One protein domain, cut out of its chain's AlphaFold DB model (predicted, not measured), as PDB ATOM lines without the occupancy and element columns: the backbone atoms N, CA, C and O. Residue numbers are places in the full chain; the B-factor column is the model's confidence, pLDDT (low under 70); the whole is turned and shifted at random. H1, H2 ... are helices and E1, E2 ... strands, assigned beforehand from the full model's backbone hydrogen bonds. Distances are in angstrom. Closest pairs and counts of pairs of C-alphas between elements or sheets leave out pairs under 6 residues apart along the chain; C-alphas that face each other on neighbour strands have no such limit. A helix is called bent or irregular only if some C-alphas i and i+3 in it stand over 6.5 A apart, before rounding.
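What this domain is: This is residues 43 to 112 of the 206 residues of an uncharacterized protein of Pseudomonas aeruginosa (strain ATCC 15692 / DSM 22644 / CIP 104116 / JCM 14847 / LMG 12228 / 1C / PRS 101 / PAO1) (UniProt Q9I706). A small two-stranded sheet, the hairpin E2 E3 with H1 packed on it, lies near the middle of an elongated body; a second two-stranded sheet, E1 with E4, lies toward one end, and the loop around Asp 59 makes the other end. H2 sits between the sheets, and residues 47 to 67 form a long loop. The 70 printed residues run E1 H1 E2 E3 H2 E4, both sheets antiparallel, class mixed; the whole is compact, radius of gyration of the C-alphas 11.7 A, spans 37 by 20 by 16 A.

Where its parts are: E1, residues 43 to 46, begins at C-alpha (204.054, 177.495, 114.418). H1, 68 to 79, 17.3 A, is irregular: C-alphas 69 and 72 are 7.4 A apart. E2 is 83 to 86, E3 89 to 92, H2 94 to 99; E4, 106 to 110, 11.9 A, ends at C-alpha (205.094, 172.975, 116.341).

How they stand to each other: E1 and E4 are antiparallel at 156 degrees, N 45 to O 107 2.8 A. In the hairpin E2 E3, N 84 to O 91 is 2.8 A. The closest C-alphas of H1 and E2 are Val 78 and Arg 84, 5.6 A; of H2 and E4, Asp 99 and Phe 107, 4.9 A. H1 and H2 are apart. Every O i to N i+4 pair is within hydrogen-bond range in H2, 5 of 8 in H1.

The domain as a whole: The farthest C-alphas, Asp 59 and Gly 112, are 37.6 A apart. The printed part has no cut; the link E1 to H1 is long; no printed residue is under pLDDT 70.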
ATOM      1  N   ALA A  43     205.135 177.404 115.385       94.67
ATOM      2  CA  ALA A  43     204.054 177.495 114.418       94.67
ATOM      3  C   ALA A  43     202.700 177.323 115.114       94.67
ATOM      4  O   ALA A  43     202.505 176.348 115.849       94.67
ATOM      5  N   CYS A  44     201.771 178.256 114.899       95.68
ATOM      6  CA  CYS A  44     200.518 178.294 115.656       95.68
ATOM      7  C   CYS A  44     199.283 178.547 114.782       95.68
ATOM      8  O   CYS A  44     199.324 179.260 113.781       95.68
ATOM      9  N   ALA A  45     198.163 177.957 115.190       96.14
ATOM     10  CA  ALA A  45     196.848 178.164 114.609       96.14
ATOM     11  C   ALA A  45     196.119 179.260 115.401       96.14
ATOM     12  O   ALA A  45     195.781 179.068 116.571       96.14
ATOM     13  N   SER A  46     195.929 180.428 114.791       96.01
ATOM     14  CA  SER A  46     195.443 181.641 115.467       96.01
ATOM     15  C   SER A  46     193.994 181.971 115.119       96.01
ATOM     16  O   SER A  46     193.516 181.628 114.038       96.01
ATOM     17  N   SER A  47     193.288 182.677 116.005       95.30
ATOM     18  CA  SER A  47     191.983 183.263 115.679       95.30
ATOM     19  C   SER A  47     191.604 184.408 116.617       95.30
ATOM     20  O   SER A  47     191.955 184.417 117.797       95.30
ATOM     21  N   THR A  48     190.796 185.352 116.127       92.59
ATOM     22  CA  THR A  48     190.105 186.329 116.987       92.59
ATOM     23  C   THR A  48     189.093 185.669 117.926       92.59
ATOM     24  O   THR A  48     188.718 186.277 118.929       92.59
ATOM     25  N   LEU A  49     188.683 184.436 117.621       94.45
ATOM     26  CA  LEU A  49     187.800 183.592 118.424       94.45
ATOM     27  C   LEU A  49     188.473 183.061 119.700       94.45
ATOM     28  O   LEU A  49     187.788 182.718 120.661       94.45
ATOM     29  N   PHE A  50     189.806 183.015 119.743       95.68
ATOM     30  CA  PHE A  50     190.569 182.396 120.834       95.68
ATOM     31  C   PHE A  50     191.152 183.441 121.789       95.68
ATOM     32  O   PHE A  50     192.294 183.335 122.217       95.68
ATOM     33  N   LYS A  51     190.395 184.506 122.086       93.97
ATOM     34  CA  LYS A  51     190.845 185.566 123.009       93.97
ATOM     35  C   LYS A  51     191.031 185.051 124.432       93.97
ATOM     36  O   LYS A  51     191.956 185.466 125.119       93.97
ATOM     37  N   THR A  52     190.097 184.223 124.884       94.95
ATOM     38  CA  THR A  52     190.076 183.659 126.228       94.95
ATOM     39  C   THR A  52     189.232 182.393 126.233       94.95
ATOM     40  O   THR A  52     188.346 182.236 125.391       94.95
ATOM     41  N   PHE A  53     189.503 181.522 127.198       96.97
ATOM     42  CA  PHE A  53     188.678 180.370 127.530       96.97
ATOM     43  C   PHE A  53     188.368 180.401 129.040       96.97
ATOM     44  O   PHE A  53     189.215 180.870 129.807       96.97
ATOM     45  N   PRO A  54     187.190 179.924 129.479       97.35
ATOM     46  CA  PRO A  54     186.114 179.373 128.657       97.35
ATOM     47  C   PRO A  54     185.434 180.442 127.788       97.35
ATOM     48  O   PRO A  54     185.530 181.640 128.055       97.35
ATOM     49  N   VAL A  55     184.762 179.998 126.730       96.52
ATOM     50  CA  VAL A  55     183.982 180.848 125.825       96.52
ATOM     51  C   VAL A  55     182.570 180.301 125.706       96.52
ATOM     52  O   VAL A  55     182.392 179.105 125.509       96.52
ATOM     53  N   THR A  56     181.571 181.172 125.799       96.69
ATOM     54  CA  THR A  56     180.165 180.825 125.565       96.69
ATOM     55  C   THR A  56     179.691 181.544 124.315       96.69
ATOM     56  O   THR A  56     179.852 182.762 124.201       96.69
ATOM     57  N   LEU A  57     179.140 180.796 123.360       95.63
ATOM     58  CA  LEU A  57     178.634 181.370 122.117       95.63
ATOM     59  C   LEU A  57     177.346 182.154 122.363       95.63
ATOM     60  O   LEU A  57     176.514 181.771 123.182       95.63
ATOM     61  N   SER A  58     177.173 183.243 121.622       94.29
ATOM     62  CA  SER A  58     175.976 184.072 121.679       94.29
ATOM     63  C   SER A  58     175.083 183.873 120.458       94.29
ATOM     64  O   SER A  58     175.566 183.613 119.356       94.29
ATOM     65  N   ASP A  59     173.771 184.029 120.643       91.09
ATOM     66  CA  ASP A  59     172.785 183.943 119.560       91.09
ATOM     67  C   ASP A  59     172.958 185.042 118.497       91.09
ATOM     68  O   ASP A  59     172.493 184.883 117.371       91.09
ATOM     69  N   SER A  60     173.637 186.148 118.826       85.41
ATOM     70  CA  SER A  60     173.872 187.263 117.905       85.41
ATOM     71  C   SER A  60     175.328 187.728 117.902       85.41
ATOM     72  O   SER A  60     176.080 187.528 118.857       85.41
ATOM     73  N   PHE A  61     175.727 188.395 116.816       81.60
ATOM     74  CA  PHE A  61     177.065 188.975 116.664       81.60
ATOM     75  C   PHE A  61     177.374 190.073 117.698       81.60
ATOM     76  O   PHE A  61     178.524 190.256 118.083       81.60
ATOM     77  N   SER A  62     176.350 190.789 118.170       83.97
ATOM     78  CA  SER A  62     176.469 191.847 119.182       83.97
ATOM     79  C   SER A  62     176.413 191.328 120.623       83.97
ATOM     80  O   SER A  62     176.293 192.121 121.556       83.97
ATOM     81  N   GLY A  63     176.416 190.010 120.813       85.75
ATOM     82  CA  GLY A  63     176.388 189.387 122.125       85.75
ATOM     83  C   GLY A  63     177.716 189.476 122.888       85.75
ATOM     84  O   GLY A  63     178.725 189.942 122.360       85.75
ATOM     85  N   PRO A  64     177.744 189.003 124.147       88.03
ATOM     86  CA  PRO A  64     178.944 189.045 124.987       88.03
ATOM     87  C   PRO A  64     180.054 188.085 124.528       88.03
ATOM     88  O   PRO A  64     181.203 188.229 124.942       88.03
ATOM     89  N   GLY A  65     179.718 187.102 123.690       90.65
ATOM     90  CA  GLY A  65     180.639 186.105 123.156       90.65
ATOM     91  C   GLY A  65     180.527 185.977 121.635       90.65
ATOM     92  O   GLY A  65     179.676 186.619 121.020       90.65
ATOM     93  N   PRO A  66     181.376 185.149 121.010       92.88
ATOM     94  CA  PRO A  66     181.331 184.909 119.573       92.88
ATOM     95  C   PRO A  66     179.970 184.373 119.129       92.88
ATOM     96  O   PRO A  66     179.352 183.576 119.832       92.88
ATOM     97  N   ALA A  67     179.514 184.778 117.944       93.30
ATOM     98  CA  ALA A  67     178.234 184.322 117.413       93.30
ATOM     99  C   ALA A  67     178.215 182.795 117.224       93.30
ATOM    100  O   ALA A  67     179.213 182.217 116.777       93.30
ATOM    101  N   LYS A  68     177.061 182.157 117.459       93.65
ATOM    102  CA  LYS A  68     176.827 180.712 117.270       93.65
ATOM    103  C   LYS A  68     177.210 180.181 115.890       93.65
ATOM    104  O   LYS A  68     177.596 179.021 115.785       93.65
ATOM    105  N   GLY A  69     177.203 181.024 114.853       92.35
ATOM    106  CA  GLY A  69     177.719 180.673 113.523       92.35
ATOM    107  C   GLY A  69     179.186 180.209 113.514       92.35
ATOM    108  O   GLY A  69     179.611 179.540 112.580       92.35
ATOM    109  N   ASN A  70     179.950 180.499 114.573       94.21
ATOM    110  CA  ASN A  70     181.337 180.067 114.746       94.21
ATOM    111  C   ASN A  70     181.488 178.689 115.412       94.21
ATOM    112  O   ASN A  70     182.618 178.235 115.590       94.21
ATOM    113  N   ALA A  71     180.390 178.014 115.777       95.59
ATOM    114  CA  ALA A  71     180.433 176.729 116.481       95.59
ATOM    115  C   ALA A  71     181.305 175.688 115.763       95.59
ATOM    116  O   ALA A  71     182.090 175.016 116.418       95.59
ATOM    117  N   ALA A  72     181.268 175.636 114.427       95.48
ATOM    118  CA  ALA A  72     182.053 174.684 113.638       95.48
ATOM    119  C   ALA A  72     183.574 174.778 113.875       95.48
ATOM    120  O   ALA A  72     184.256 173.754 113.879       95.48
ATOM    121  N   VAL A  73     184.110 175.984 114.116       96.20
ATOM    122  CA  VAL A  73     185.535 176.171 114.442       96.20
ATOM    123  C   VAL A  73     185.854 175.530 115.790       96.20
ATOM    124  O   VAL A  73     186.831 174.794 115.915       96.20
ATOM    125  N   TYR A  74     185.019 175.779 116.798       97.70
ATOM    126  CA  TYR A  74     185.209 175.212 118.129       97.70
ATOM    127  C   TYR A  74     184.973 173.699 118.151       97.70
ATOM    128  O   TYR A  74     185.773 172.973 118.735       97.70
ATOM    129  N   ASP A  75     183.937 173.214 117.468       97.68
ATOM    130  CA  ASP A  75     183.611 171.791 117.356       97.68
ATOM    131  C   ASP A  75     184.741 171.002 116.675       97.68
ATOM    132  O   ASP A  75     185.058 169.893 117.105       97.68
ATOM    133  N   ALA A  76     185.430 171.581 115.683       97.24
ATOM    134  CA  ALA A  76     186.619 170.958 115.099       97.24
ATOM    135  C   ALA A  76     187.742 170.767 116.138       97.24
ATOM    136  O   ALA A  76     188.384 169.718 116.168       97.24
ATOM    137  N   LEU A  77     187.946 171.743 117.033       98.33
ATOM    138  CA  LEU A  77     188.925 171.656 118.124       98.33
ATOM    139  C   LEU A  77     188.483 170.703 119.248       98.33
ATOM    140  O   LEU A  77     189.331 170.102 119.912       98.33
ATOM    141  N   VAL A  78     187.173 170.522 119.444       98.54
ATOM    142  CA  VAL A  78     186.621 169.465 120.307       98.54
ATOM    143  C   VAL A  78     186.910 168.088 119.714       98.54
ATOM    144  O   VAL A  78     187.374 167.202 120.426       98.54
ATOM    145  N   GLY A  79     186.713 167.916 118.404       98.19
ATOM    146  CA  GLY A  79     186.942 166.650 117.701       98.19
ATOM    147  C   GLY A  79     188.381 166.131 117.788       98.19
ATOM    148  O   GLY A  79     188.602 164.924 117.719       98.19
ATOM    149  N   VAL A  80     189.353 167.023 117.993       98.16
ATOM    150  CA  VAL A  80     190.771 166.680 118.216       98.16
ATOM    151  C   VAL A  80     191.199 166.758 119.686       98.16
ATOM    152  O   VAL A  80     192.382 166.640 119.994       98.16
ATOM    153  N   GLY A  81     190.253 166.957 120.606       98.40
ATOM    154  CA  GLY A  81     190.487 166.906 122.047       98.40
ATOM    155  C   GLY A  81     191.187 168.124 122.651       98.40
ATOM    156  O   GLY A  81     191.628 168.035 123.795       98.40
ATOM    157  N   LEU A  82     191.290 169.256 121.945       98.65
ATOM    158  CA  LEU A  82     191.827 170.505 122.510       98.65
ATOM    159  C   LEU A  82     190.786 171.253 123.345       98.65
ATOM    160  O   LEU A  82     191.122 171.893 124.343       98.65
ATOM    161  N   LEU A  83     189.517 171.148 122.961       98.77
ATOM    162  CA  LEU A  83     188.398 171.727 123.694       98.77
ATOM    163  C   LEU A  83     187.445 170.642 124.194       98.77
ATOM    164  O   LEU A  83     187.338 169.559 123.625       98.77
ATOM    165  N   ARG A  84     186.728 170.958 125.269       98.49
ATOM    166  CA  ARG A  84     185.510 170.263 125.689       98.49
ATOM    167  C   ARG A  84     184.325 171.192 125.482       98.49
ATOM    168  O   ARG A  84     184.471 172.403 125.637       98.49
ATOM    169  N   ARG A  85     183.167 170.617 125.175       98.41
ATOM    170  CA  ARG A  85     181.911 171.345 124.984       98.41
ATOM    171  C   ARG A  85     180.920 171.001 126.090       98.41
ATOM    172  O   ARG A  85     180.770 169.829 126.426       98.41
ATOM    173  N   ASP A  86     180.236 172.016 126.602       98.05
ATOM    174  CA  ASP A  86     179.081 171.910 127.492       98.05
ATOM    175  C   ASP A  86     178.005 172.907 127.031       98.05
ATOM    176  O   ASP A  86     178.152 174.124 127.172       98.05
ATOM    177  N   GLY A  87     176.962 172.396 126.369       96.03
ATOM    178  CA  GLY A  87     175.973 173.222 125.675       96.03
ATOM    179  C   GLY A  87     176.612 174.113 124.602       96.03
ATOM    180  O   GLY A  87     177.206 173.615 123.643       96.03
ATOM    181  N   ASP A  88     176.491 175.429 124.772       95.82
ATOM    182  CA  ASP A  88     177.102 176.451 123.907       95.82
ATOM    183  C   ASP A  88     178.449 176.972 124.443       95.82
ATOM    184  O   ASP A  88     179.004 177.935 123.906       95.82
ATOM    185  N   SER A  89     178.972 176.362 125.509       97.95
ATOM    186  CA  SER A  89     180.242 176.742 126.125       97.95
ATOM    187  C   SER A  89     181.362 175.775 125.762       97.95
ATOM    188  O   SER A  89     181.169 174.562 125.716       97.95
ATOM    189  N   TYR A  90     182.554 176.322 125.544       98.68
ATOM    190  CA  TYR A  90     183.765 175.587 125.209       98.68
ATOM    191  C   TYR A  90     184.876 175.965 126.177       98.68
ATOM    192  O   TYR A  90     185.093 177.141 126.474       98.68
ATOM    193  N   ASP A  91     185.603 174.964 126.652       98.64
ATOM    194  CA  ASP A  91     186.687 175.141 127.611       98.64
ATOM    195  C   ASP A  91     187.886 174.270 127.234       98.64
ATOM    196  O   ASP A  91     187.749 173.260 126.543       98.64
ATOM    197  N   LEU A  92     189.072 174.658 127.690       98.72
ATOM    198  CA  LEU A  92     190.304 173.945 127.392       98.72
ATOM    199  C   LEU A  92     190.326 172.587 128.103       98.72
ATOM    200  O   LEU A  92     190.081 172.474 129.312       98.72
ATOM    201  N   THR A  93     190.704 171.548 127.366       98.76
ATOM    202  CA  THR A  93     191.137 170.278 127.959       98.76
ATOM    203  C   THR A  93     192.563 170.419 128.519       98.76
ATOM    204  O   THR A  93     193.208 171.453 128.319       98.76
ATOM    205  N   PRO A  94     193.108 169.405 129.222       98.60
ATOM    206  CA  PRO A  94     194.529 169.392 129.568       98.60
ATOM    207  C   PRO A  94     195.452 169.552 128.347       98.60
ATOM    208  O   PRO A  94     196.357 170.378 128.398       98.60
ATOM    209  N   ALA A  95     195.171 168.851 127.241       97.84
ATOM    210  CA  ALA A  95     195.929 168.988 125.993       97.84
ATOM    211  C   ALA A  95     195.768 170.389 125.377       97.84
ATOM    212  O   ALA A  95     196.743 171.012 124.966       97.84
ATOM    213  N   GLY A  96     194.547 170.937 125.397       98.50
ATOM    214  CA  GLY A  96     194.284 172.308 124.964       98.50
ATOM    215  C   GLY A  96     195.102 173.343 125.727       98.50
ATOM    216  O   GLY A  96     195.648 174.259 125.119       98.50
ATOM    217  N   ARG A  97     195.221 173.201 127.054       98.36
ATOM    218  CA  ARG A  97     196.008 174.116 127.899       98.36
ATOM    219  C   ARG A  97     197.503 174.088 127.596       98.36
ATOM    220  O   ARG A  97     198.152 175.116 127.749       98.36
ATOM    221  N   GLU A  98     198.045 172.945 127.189       97.88
ATOM    222  CA  GLU A  98     199.458 172.827 126.811       97.88
ATOM    223  C   GLU A  98     199.769 173.664 125.554       97.88
ATOM    224  O   GLU A  98     200.753 174.417 125.509       97.88
ATOM    225  N   ASP A  99     198.876 173.585 124.564       97.76
ATOM    226  CA  ASP A  99     199.067 174.190 123.243       97.76
ATOM    227  C   ASP A  99     198.608 175.639 123.166       97.76
ATOM    228  O   ASP A  99     199.136 176.410 122.360       97.76
ATOM    229  N   TYR A 100     197.647 176.025 124.004       98.49
ATOM    230  CA  TYR A 100     197.085 177.365 124.010       98.49
ATOM    231  C   TYR A 100     198.090 178.407 124.515       98.49
ATOM    232  O   TYR A 100     198.711 178.262 125.571       98.49
ATOM    233  N   LYS A 101     198.221 179.489 123.747       97.01
ATOM    234  CA  LYS A 101     199.050 180.664 124.023       97.01
ATOM    235  C   LYS A 101     198.150 181.900 124.104       97.01
ATOM    236  O   LYS A 101     197.822 182.473 123.059       97.01
ATOM    237  N   PRO A 102     197.688 182.288 125.309       95.43
ATOM    238  CA  PRO A 102     196.675 183.332 125.476       95.43
ATOM    239  C   PRO A 102     197.104 184.691 124.917       95.43
ATOM    240  O   PRO A 102     196.300 185.395 124.311       95.43
ATOM    241  N   GLU A 103     198.379 185.042 125.048       94.59
ATOM    242  CA  GLU A 103     198.957 186.281 124.529       94.59
ATOM    243  C   GLU A 103     198.897 186.365 122.997       94.59
ATOM    244  O   GLU A 103     198.730 187.449 122.438       94.59
ATOM    245  N   SER A 104     198.968 185.211 122.329       93.16
ATOM    246  CA  SER A 104     198.932 185.088 120.869       93.16
ATOM    247  C   SER A 104     197.557 184.685 120.330       93.16
ATOM    248  O   SER A 104     197.362 184.683 119.114       93.16
ATOM    249  N   LYS A 105     196.597 184.356 121.209       96.70
ATOM    250  CA  LYS A 105     195.246 183.887 120.851       96.70
ATOM    251  C   LYS A 105     195.303 182.704 119.879       96.70
ATOM    252  O   LYS A 105     194.674 182.706 118.815       96.70
ATOM    253  N   ALA A 106     196.147 181.726 120.201       97.21
ATOM    254  CA  ALA A 106     196.511 180.658 119.279       97.21
ATOM    255  C   ALA A 106     196.791 179.331 119.989       97.21
ATOM    256  O   ALA A 106     197.120 179.312 121.173       97.21
ATOM    257  N   PHE A 107     196.713 178.236 119.234       98.05
ATOM    258  CA  PHE A 107     197.202 176.914 119.628       98.05
ATOM    259  C   PHE A 107     198.459 176.587 118.826       98.05
ATOM    260  O   PHE A 107     198.413 176.564 117.595       98.05
ATOM    261  N   CYS A 108     199.589 176.361 119.489       97.09
ATOM    262  CA  CYS A 108     200.843 176.067 118.800       97.09
ATOM    263  C   CYS A 108     200.990 174.569 118.539       97.09
ATOM    264  O   CYS A 108     200.895 173.754 119.450       97.09
ATOM    265  N   TYR A 109     201.217 174.215 117.277       96.50
ATOM    266  CA  TYR A 109     201.288 172.832 116.806       96.50
ATOM    267  C   TYR A 109     202.703 172.388 116.442       96.50
ATOM    268  O   TYR A 109     202.906 171.225 116.114       96.50
ATOM    269  N   SER A 110     203.674 173.297 116.460       95.81
ATOM    270  CA  SER A 110     205.094 172.975 116.341       95.81
ATOM    271  C   SER A 110     205.903 173.933 117.204       95.81
ATOM    272  O   SER A 110     205.578 175.120 117.301       95.81
ATOM    273  N   SER A 111     206.983 173.429 117.804       94.38
ATOM    274  CA  SER A 111     207.941 174.233 118.573       94.38
ATOM    275  C   SER A 111     208.790 175.157 117.698       94.38
ATOM    276  O   SER A 111     209.482 176.026 118.220       94.38
ATOM    277  N   GLY A 112     208.742 174.979 116.377       93.43
ATOM    278  CA  GLY A 112     209.323 175.892 115.406       93.43
ATOM    279  C   GLY A 112     209.859 175.175 114.183       93.43
ATOM    280  O   GLY A 112     209.277 174.192 113.718       93.43
TER     281      GLY A 112